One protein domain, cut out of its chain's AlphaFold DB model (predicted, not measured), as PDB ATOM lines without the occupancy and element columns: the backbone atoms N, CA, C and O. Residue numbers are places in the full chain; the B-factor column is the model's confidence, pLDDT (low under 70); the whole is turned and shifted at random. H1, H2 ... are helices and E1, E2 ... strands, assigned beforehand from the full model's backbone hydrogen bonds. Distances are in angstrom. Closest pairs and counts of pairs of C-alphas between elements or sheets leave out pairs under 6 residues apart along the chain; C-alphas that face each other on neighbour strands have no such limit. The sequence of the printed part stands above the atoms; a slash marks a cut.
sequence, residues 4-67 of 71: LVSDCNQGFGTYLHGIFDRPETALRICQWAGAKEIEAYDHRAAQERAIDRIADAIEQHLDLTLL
ATOM      1  N   LEU A   4     112.386 157.122 144.274       89.56
ATOM      2  CA  LEU A   4     112.098 156.493 145.559       89.56
ATOM      3  C   LEU A   4     113.404 156.411 146.353       89.56
ATOM      4  O   LEU A   4     114.439 156.079 145.783       89.56
ATOM      5  N   VAL A   5     113.357 156.661 147.659       89.81
ATOM      6  CA  VAL A   5     114.460 156.374 148.587       89.81
ATOM      7  C   VAL A   5     113.985 155.288 149.551       89.81
ATOM      8  O   VAL A   5     112.838 155.313 149.987       89.81
ATOM      9  N   SER A   6     114.841 154.316 149.854       91.38
ATOM     10  CA  SER A   6     114.566 153.256 150.830       91.38
ATOM     11  C   SER A   6     114.395 153.825 152.242       91.38
ATOM     12  O   SER A   6     115.111 154.762 152.594       91.38
ATOM     13  N   ASP A   7     113.609 153.175 153.100       90.88
ATOM     14  CA  ASP A   7     113.423 153.594 154.504       90.88
ATOM     15  C   ASP A   7     114.728 153.635 155.320       90.88
ATOM     16  O   ASP A   7     114.860 154.409 156.265       90.88
ATOM     17  N   CYS A   8     115.730 152.835 154.941       91.75
ATOM     18  CA  CYS A   8     117.060 152.844 155.556       91.75
ATOM     19  C   CYS A   8     118.013 153.908 154.977       91.75
ATOM     20  O   CYS A   8     119.172 153.980 155.384       91.75
ATOM     21  N   ASN A   9     117.552 154.724 154.022       88.38
ATOM     22  CA  ASN A   9     118.344 155.723 153.300       88.38
ATOM     23  C   ASN A   9     119.647 155.158 152.685       88.38
ATOM     24  O   ASN A   9     120.636 155.873 152.563       88.38
ATOM     25  N   GLN A  10     119.662 153.864 152.334       89.00
ATOM     26  CA  GLN A  10     120.813 153.185 151.720       89.00
ATOM     27  C   GLN A  10     120.649 152.975 150.209       89.00
ATOM     28  O   GLN A  10     121.604 152.617 149.530       89.00
ATOM     29  N   GLY A  11     119.449 153.181 149.665       88.12
ATOM     30  CA  GLY A  11     119.177 153.060 148.237       88.12
ATOM     31  C   GLY A  11     118.248 154.163 147.755       88.12
ATOM     32  O   GLY A  11     117.279 154.495 148.436       88.12
ATOM     33  N   PHE A  12     118.524 154.698 146.568       89.94
ATOM     34  CA  PHE A  12     117.574 155.511 145.819       89.94
ATOM     35  C   PHE A  12     117.414 154.947 144.406       89.94
ATOM     36  O   PHE A  12     118.364 154.440 143.814       89.94
ATOM     37  N   GLY A  13     116.197 155.011 143.883       86.56
ATOM     38  CA  GLY A  13     115.869 154.686 142.503       86.56
ATOM     39  C   GLY A  13     115.249 155.907 141.850       86.56
ATOM     40  O   GLY A  13     114.461 156.606 142.474       86.56
ATOM     41  N   THR A  14     115.607 156.185 140.607       86.38
ATOM     42  CA  THR A  14     115.064 157.295 139.817       86.38
ATOM     43  C   THR A  14     115.276 156.993 138.343       86.38
ATOM     44  O   THR A  14     115.999 156.058 137.986       86.38
ATOM     45  N   TYR A  15     114.618 157.755 137.481       85.50
ATOM     46  CA  TYR A  15     114.852 157.652 136.054       85.50
ATOM     47  C   TYR A  15     116.264 158.153 135.729       85.50
ATOM     48  O   TYR A  15     116.645 159.258 136.103       85.50
ATOM     49  N   LEU A  16     117.052 157.323 135.044       78.88
ATOM     50  CA  LEU A  16     118.482 157.572 134.847       78.88
ATOM     51  C   LEU A  16     118.769 158.758 133.914       78.88
ATOM     52  O   LEU A  16     119.809 159.403 134.031       78.88
ATOM     53  N   HIS A  17     117.886 159.021 132.951       80.62
ATOM     54  CA  HIS A  17     118.196 159.924 131.847       80.62
ATOM     55  C   HIS A  17     118.452 161.355 132.336       80.62
ATOM     56  O   HIS A  17     117.561 162.008 132.874       80.62
ATOM     57  N   GLY A  18     119.679 161.834 132.121       76.12
ATOM     58  CA  GLY A  18     120.094 163.209 132.393       76.12
ATOM     59  C   GLY A  18     120.435 163.532 133.848       76.12
ATOM     60  O   GLY A  18     120.877 164.645 134.131       76.12
ATOM     61  N   ILE A  19     120.285 162.589 134.785       82.12
ATOM     62  CA  ILE A  19     120.544 162.863 136.208       82.12
ATOM     63  C   ILE A  19     122.023 163.163 136.502       82.12
ATOM     64  O   ILE A  19     122.335 163.890 137.444       82.12
ATOM     65  N   PHE A  20     122.929 162.655 135.665       81.94
ATOM     66  CA  PHE A  20     124.375 162.865 135.779       81.94
ATOM     67  C   PHE A  20     124.925 163.935 134.825       81.94
ATOM     68  O   PHE A  20     126.102 164.270 134.912       81.94
ATOM     69  N   ASP A  21     124.091 164.521 133.958       80.81
ATOM     70  CA  ASP A  21     124.541 165.509 132.962       80.81
ATOM     71  C   ASP A  21     124.864 166.870 133.595       80.81
ATOM     72  O   ASP A  21     125.550 167.702 133.000       80.81
ATOM     73  N   ARG A  22     124.355 167.108 134.810       81.88
ATOM     74  CA  ARG A  22     124.666 168.287 135.618       81.88
ATOM     75  C   ARG A  22     125.712 167.913 136.669       81.88
ATOM     76  O   ARG A  22     125.384 167.116 137.557       81.88
ATOM     77  N   PRO A  23     126.920 168.505 136.632       81.81
ATOM     78  CA  PRO A  23     127.981 168.222 137.598       81.81
ATOM     79  C   PRO A  23     127.513 168.390 139.046       81.81
ATOM     80  O   PRO A  23     127.842 167.573 139.905       81.81
ATOM     81  N   GLU A  24     126.675 169.395 139.320       83.50
ATOM     82  CA  GLU A  24     126.095 169.603 140.644       83.50
ATOM     83  C   GLU A  24     125.205 168.440 141.110       83.50
ATOM     84  O   GLU A  24     125.294 168.046 142.271       83.50
ATOM     85  N   THR A  25     124.381 167.852 140.241       85.69
ATOM     86  CA  THR A  25     123.495 166.738 140.617       85.69
ATOM     87  C   THR A  25     124.303 165.468 140.857       85.69
ATOM     88  O   THR A  25     124.109 164.804 141.877       85.69
ATOM     89  N   ALA A  26     125.264 165.174 139.975       85.31
ATOM     90  CA  ALA A  26     126.183 164.052 140.141       85.31
ATOM     91  C   ALA A  26     126.961 164.160 141.463       85.31
ATOM     92  O   ALA A  26     126.997 163.208 142.244       85.31
ATOM     93  N   LEU A  27     127.499 165.346 141.772       88.38
ATOM     94  CA  LEU A  27     128.219 165.598 143.018       88.38
ATOM     95  C   LEU A  27     127.337 165.353 144.249       88.38
ATOM     96  O   LEU A  27     127.784 164.726 145.206       88.38
ATOM     97  N   ARG A  28     126.078 165.808 144.228       88.00
ATOM     98  CA  ARG A  28     125.136 165.602 145.340       88.00
ATOM     99  C   ARG A  28     124.805 164.130 145.559       88.00
ATOM    100  O   ARG A  28     124.766 163.697 146.707       88.00
ATOM    101  N   ILE A  29     124.609 163.369 144.485       88.88
ATOM    102  CA  ILE A  29     124.356 161.923 144.561       88.88
ATOM    103  C   ILE A  29     125.564 161.204 145.157       88.88
ATOM    104  O   ILE A  29     125.419 160.384 146.061       88.88
ATOM    105  N   CYS A  30     126.767 161.546 144.708       88.19
ATOM    106  CA  CYS A  30     127.969 160.902 145.208       88.19
ATOM    107  C   CYS A  30     128.299 161.310 146.661       88.19
ATOM    108  O   CYS A  30     128.733 160.468 147.447       88.19
ATOM    109  N   GLN A  31     128.028 162.560 147.058       89.81
ATOM    110  CA  GLN A  31     128.100 163.000 148.461       89.81
ATOM    111  C   GLN A  31     127.106 162.239 149.346       89.81
ATOM    112  O   GLN A  31     127.473 161.788 150.429       89.81
ATOM    113  N   TRP A  32     125.865 162.061 148.882       89.94
ATOM    114  CA  TRP A  32     124.865 161.238 149.568       89.94
ATOM    115  C   TRP A  32     125.332 159.781 149.712       89.94
ATOM    116  O   TRP A  32     125.157 159.190 150.774       89.94
ATOM    117  N   ALA A  33     126.025 159.240 148.705       89.12
ATOM    118  CA  ALA A  33     126.630 157.908 148.749       89.12
ATOM    119  C   ALA A  33     127.899 157.816 149.635       89.12
ATOM    120  O   ALA A  33     128.496 156.746 149.742       89.12
ATOM    121  N   GLY A  34     128.315 158.910 150.286       90.25
ATOM    122  CA  GLY A  34     129.396 158.926 151.278       90.25
ATOM    123  C   GLY A  34     130.778 159.325 150.753       90.25
ATOM    124  O   GLY A  34     131.757 159.252 151.500       90.25
ATOM    125  N   ALA A  35     130.892 159.772 149.502       89.31
ATOM    126  CA  ALA A  35     132.152 160.276 148.974       89.31
ATOM    127  C   ALA A  35     132.450 161.694 149.504       89.31
ATOM    128  O   ALA A  35     131.588 162.573 149.509       89.31
ATOM    129  N   LYS A  36     133.679 161.903 149.995       83.62
ATOM    130  CA  LYS A  36     134.075 163.122 150.730       83.62
ATOM    131  C   LYS A  36     134.784 164.157 149.864       83.62
ATOM    132  O   LYS A  36     134.551 165.348 150.029       83.62
ATOM    133  N   GLU A  37     135.623 163.697 148.946       80.88
ATOM    134  CA  GLU A  37     136.402 164.544 148.046       80.88
ATOM    135  C   GLU A  37     136.151 164.071 146.623       80.88
ATOM    136  O   GLU A  37     136.666 163.043 146.191       80.88
ATOM    137  N   ILE A  38     135.281 164.791 145.922       81.75
ATOM    138  CA  ILE A  38     134.949 164.506 144.533       81.75
ATOM    139  C   ILE A  38     135.223 165.765 143.748       81.75
ATOM    140  O   ILE A  38     134.635 166.815 144.012       81.75
ATOM    141  N   GLU A  39     136.114 165.636 142.781       81.19
ATOM    142  CA  GLU A  39     136.331 166.671 141.794       81.19
ATOM    143  C   GLU A  39     135.131 166.706 140.844       81.19
ATOM    144  O   GLU A  39     134.690 165.675 140.328       81.19
ATOM    145  N   ALA A  40     134.563 167.895 140.648       77.44
ATOM    146  CA  ALA A  40     133.485 168.071 139.693       77.44
ATOM    147  C   ALA A  40     134.035 167.819 138.284       77.44
ATOM    148  O   ALA A  40     134.877 168.567 137.794       77.44
ATOM    149  N   TYR A  41     133.551 166.762 137.635       81.44
ATOM    150  CA  TYR A  41     133.901 166.464 136.255       81.44
ATOM    151  C   TYR A  41     132.844 167.049 135.319       81.44
ATOM    152  O   TYR A  41     131.679 166.651 135.341       81.44
ATOM    153  N   ASP A  42     133.257 168.003 134.488       83.62
ATOM    154  CA  ASP A  42     132.384 168.589 133.478       83.62
ATOM    155  C   ASP A  42     132.379 167.723 132.210       83.62
ATOM    156  O   ASP A  42     133.193 167.890 131.294       83.62
ATOM    157  N   HIS A  43     131.440 166.773 132.182       83.06
ATOM    158  CA  HIS A  43     131.208 165.897 131.035       83.06
ATOM    159  C   HIS A  43     130.896 166.681 129.752       83.06
ATOM    160  O   HIS A  43     131.325 166.265 128.676       83.06
ATOM    161  N   ARG A  44     130.201 167.824 129.850       84.94
ATOM    162  CA  ARG A  44     129.837 168.634 128.681       84.94
ATOM    163  C   ARG A  44     131.054 169.329 128.097       84.94
ATOM    164  O   ARG A  44     131.303 169.199 126.904       84.94
ATOM    165  N   ALA A  45     131.858 169.975 128.935       88.06
ATOM    166  CA  ALA A  45     133.082 170.615 128.469       88.06
ATOM    167  C   ALA A  45     134.079 169.588 127.898       88.06
ATOM    168  O   ALA A  45     134.809 169.878 126.953       88.06
ATOM    169  N   ALA A  46     134.125 168.370 128.451       89.94
ATOM    170  CA  ALA A  46     134.927 167.284 127.887       89.94
ATOM    171  C   ALA A  46     134.433 166.848 126.499       89.94
ATOM    172  O   ALA A  46     135.252 166.614 125.610       89.94
ATOM    173  N   GLN A  47     133.114 166.770 126.310       90.81
ATOM    174  CA  GLN A  47     132.500 166.464 125.023       90.81
ATOM    175  C   GLN A  47     132.768 167.563 123.987       90.81
ATOM    176  O   GLN A  47     133.167 167.240 122.872       90.81
ATOM    177  N   GLU A  48     132.609 168.836 124.350       95.06
ATOM    178  CA  GLU A  48     132.890 169.975 123.465       95.06
ATOM    179  C   GLU A  48     134.349 169.966 123.000       95.06
ATOM    180  O   GLU A  48     134.606 169.931 121.802       95.06
ATOM    181  N   ARG A  49     135.309 169.814 123.925       96.56
ATOM    182  CA  ARG A  49     136.734 169.683 123.566       96.56
ATOM    183  C   ARG A  49     137.015 168.516 122.620       96.56
ATOM    184  O   ARG A  49     137.937 168.582 121.810       96.56
ATOM    185  N   ALA A  50     136.281 167.412 122.758       95.94
ATOM    186  CA  ALA A  50     136.434 166.266 121.871       95.94
ATOM    187  C   ALA A  50     135.886 166.557 120.467       95.94
ATOM    188  O   ALA A  50     136.503 166.137 119.491       95.94
ATOM    189  N   ILE A  51     134.766 167.279 120.372       97.06
ATOM    190  CA  ILE A  51     134.188 167.729 119.101       97.06
ATOM    191  C   ILE A  51     135.148 168.691 118.404       97.06
ATOM    192  O   ILE A  51     135.489 168.444 117.250       97.06
ATOM    193  N   ASP A  52     135.646 169.704 119.114       97.75
ATOM    194  CA  ASP A  52     136.589 170.686 118.568       97.75
ATOM    195  C   ASP A  52     137.844 169.994 118.034       97.75
ATOM    196  O   ASP A  52     138.239 170.190 116.892       97.75
ATOM    197  N   ARG A  53     138.407 169.059 118.807       97.38
ATOM    198  CA  ARG A  53     139.566 168.272 118.372       97.38
ATOM    199  C   ARG A  53     139.297 167.467 117.096       97.38
ATOM    200  O   ARG A  53     140.213 167.258 116.303       97.38
ATOM    201  N   ILE A  54     138.086 166.935 116.924       96.75
ATOM    202  CA  ILE A  54     137.717 166.208 115.704       96.75
ATOM    203  C   ILE A  54     137.588 167.185 114.535       96.75
ATOM    204  O   ILE A  54     138.091 166.879 113.457       96.75
ATOM    205  N   ALA A  55     136.957 168.342 114.749       95.31
ATOM    206  CA  ALA A  55     136.846 169.390 113.741       95.31
ATOM    207  C   ALA A  55     138.235 169.856 113.276       95.31
ATOM    208  O   ALA A  55     138.521 169.789 112.083       95.31
ATOM    209  N   ASP A  56     139.137 170.163 114.211       96.12
ATOM    210  CA  ASP A  56     140.526 170.538 113.924       96.12
ATOM    211  C   ASP A  56     141.250 169.462 113.100       96.12
ATOM    212  O   ASP A  56     141.957 169.760 112.138       96.12
ATOM    213  N   ALA A  57     141.078 168.186 113.461       95.75
ATOM    214  CA  ALA A  57     141.709 167.079 112.745       95.75
ATOM    215  C   ALA A  57     141.163 166.924 111.319       95.75
ATOM    216  O   ALA A  57     141.920 166.597 110.403       95.75
ATOM    217  N   ILE A  58     139.861 167.152 111.126       93.56
ATOM    218  CA  ILE A  58     139.226 167.156 109.808       93.56
ATOM    219  C   ILE A  58     139.788 168.308 108.973       93.56
ATOM    220  O   ILE A  58     140.260 168.060 107.871       93.56
ATOM    221  N   GLU A  59     139.823 169.531 109.497       90.88
ATOM    222  CA  GLU A  59     140.349 170.697 108.775       90.88
ATOM    223  C   GLU A  59     141.828 170.539 108.386       90.88
ATOM    224  O   GLU A  59     142.239 170.954 107.303       90.88
ATOM    225  N   GLN A  60     142.639 169.916 109.247       94.56
ATOM    226  CA  GLN A  60     144.077 169.745 109.014       94.56
ATOM    227  C   GLN A  60     144.422 168.620 108.034       94.56
ATOM    228  O   GLN A  60     145.471 168.672 107.387       94.56
ATOM    229  N   HIS A  61     143.604 167.569 107.971       93.88
ATOM    230  CA  HIS A  61     143.975 166.330 107.280       93.88
ATOM    231  C   HIS A  61     143.018 165.910 106.169       93.88
ATOM    232  O   HIS A  61     143.379 165.040 105.372       93.88
ATOM    233  N   LEU A  62     141.820 166.490 106.098       90.25
ATOM    234  CA  LEU A  62     140.831 166.181 105.079       90.25
ATOM    235  C   LEU A  62     140.692 167.357 104.117       90.25
ATOM    236  O   LEU A  62     140.332 168.462 104.506       90.25
ATOM    237  N   ASP A  63     140.925 167.095 102.834       88.12
ATOM    238  CA  ASP A  63     140.608 168.062 101.790       88.12
ATOM    239  C   ASP A  63     139.091 168.085 101.563       88.12
ATOM    240  O   ASP A  63     138.522 167.259 100.842       88.12
ATOM    241  N   LEU A  64     138.429 169.029 102.228       86.19
ATOM    242  CA  LEU A  64     136.982 169.205 102.161       86.19
ATOM    243  C   LEU A  64     136.504 169.583 100.752       86.19
ATOM    244  O   LEU A  64     135.365 169.266 100.411       86.19
ATOM    245  N   THR A  65     137.366 170.167  99.908       86.50
ATOM    246  CA  THR A  65     136.997 170.542  98.531       86.50
ATOM    247  C   THR A  65     136.783 169.328  97.628       86.50
ATOM    248  O   THR A  65     136.011 169.390  96.675       86.50
ATOM    249  N   LEU A  66     137.390 168.182  97.957       87.25
ATOM    250  CA  LEU A  66     137.149 166.923  97.247       87.25
ATOM    251  C   LEU A  66     135.796 166.291  97.603       87.25
ATOM    252  O   LEU A  66     135.245 165.538  96.802       87.25
ATOM    253  N   LEU A  67     135.276 166.565  98.804       84.00
ATOM    254  CA  LEU A  67     133.997 166.033  99.287       84.00
ATOM    255  C   LEU A  67     132.822 166.957  98.952       84.00
ATOM    256  O   LEU A  67     131.733 166.474  98.643       84.00
TER     257      LEU A  67
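AT A GLANCE: This is residues 4 to 67 of the 71 residues of the protein "Cobyric acid synthase" of Vibrio cholerae (UniProt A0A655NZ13). A long straight arm, helix H2, sticks out with residues 45 to 61 from a small head of loops that holds the short strand E1 and helix H1, and the short helix H3 ends the arm. The printed part has 64 residues, with E1, H1, H2 and H3 in that order along the chain, and is mostly helix. It is extended, with a radius of gyration of the C-alphas of 19.2 A and spans of 63 by 25 by 12 A; the arm makes the length.

IN THESE COORDINATES: From Leu 4 the backbone runs to E1, residues 12 to 14, with C-alpha 12 at (117.574, 155.511, 145.819). H1, residues 23 to 32, measures 14.2 A from first to last C-alpha. H2, residues 43 to 61, is the longest helix at 27.0 A and begins with C-alpha 43 at (131.208, 165.897, 131.035). H3, residues 64 to 67, ends with C-alpha 67 at (133.997, 166.033, 99.287).

HOW THE PARTS SIT: E1 pairs with no named strand, but its residues 12 to 13 pair with residues 4 to 5, antiparallel. E1 and H1 are apart. H1 and H2 are close but not clearly touching; their closest C-alphas, those of Pro 23 and His 43, are 7.7 A apart. They run opposite ways at a steep tilt of 42 degrees. H2 and H3 meet only through their link. In H1 and H2 every O i to N i+4 pair is within hydrogen-bond range; H3 is too short for such a pair.

THE WHOLE: The C-alphas of Asp 7 and Leu 66, the two farthest apart, are 63.4 A apart. Residues 45 to 67 stand free; the other 41 residues span 33 by 25 by 9 A. The link from H2 to H3 is tight, and those from E1 to H1 and from H1 to H2 are short. The printed part has no cut. Its mean pLDDT is 88.0, and no printed residue is under 70.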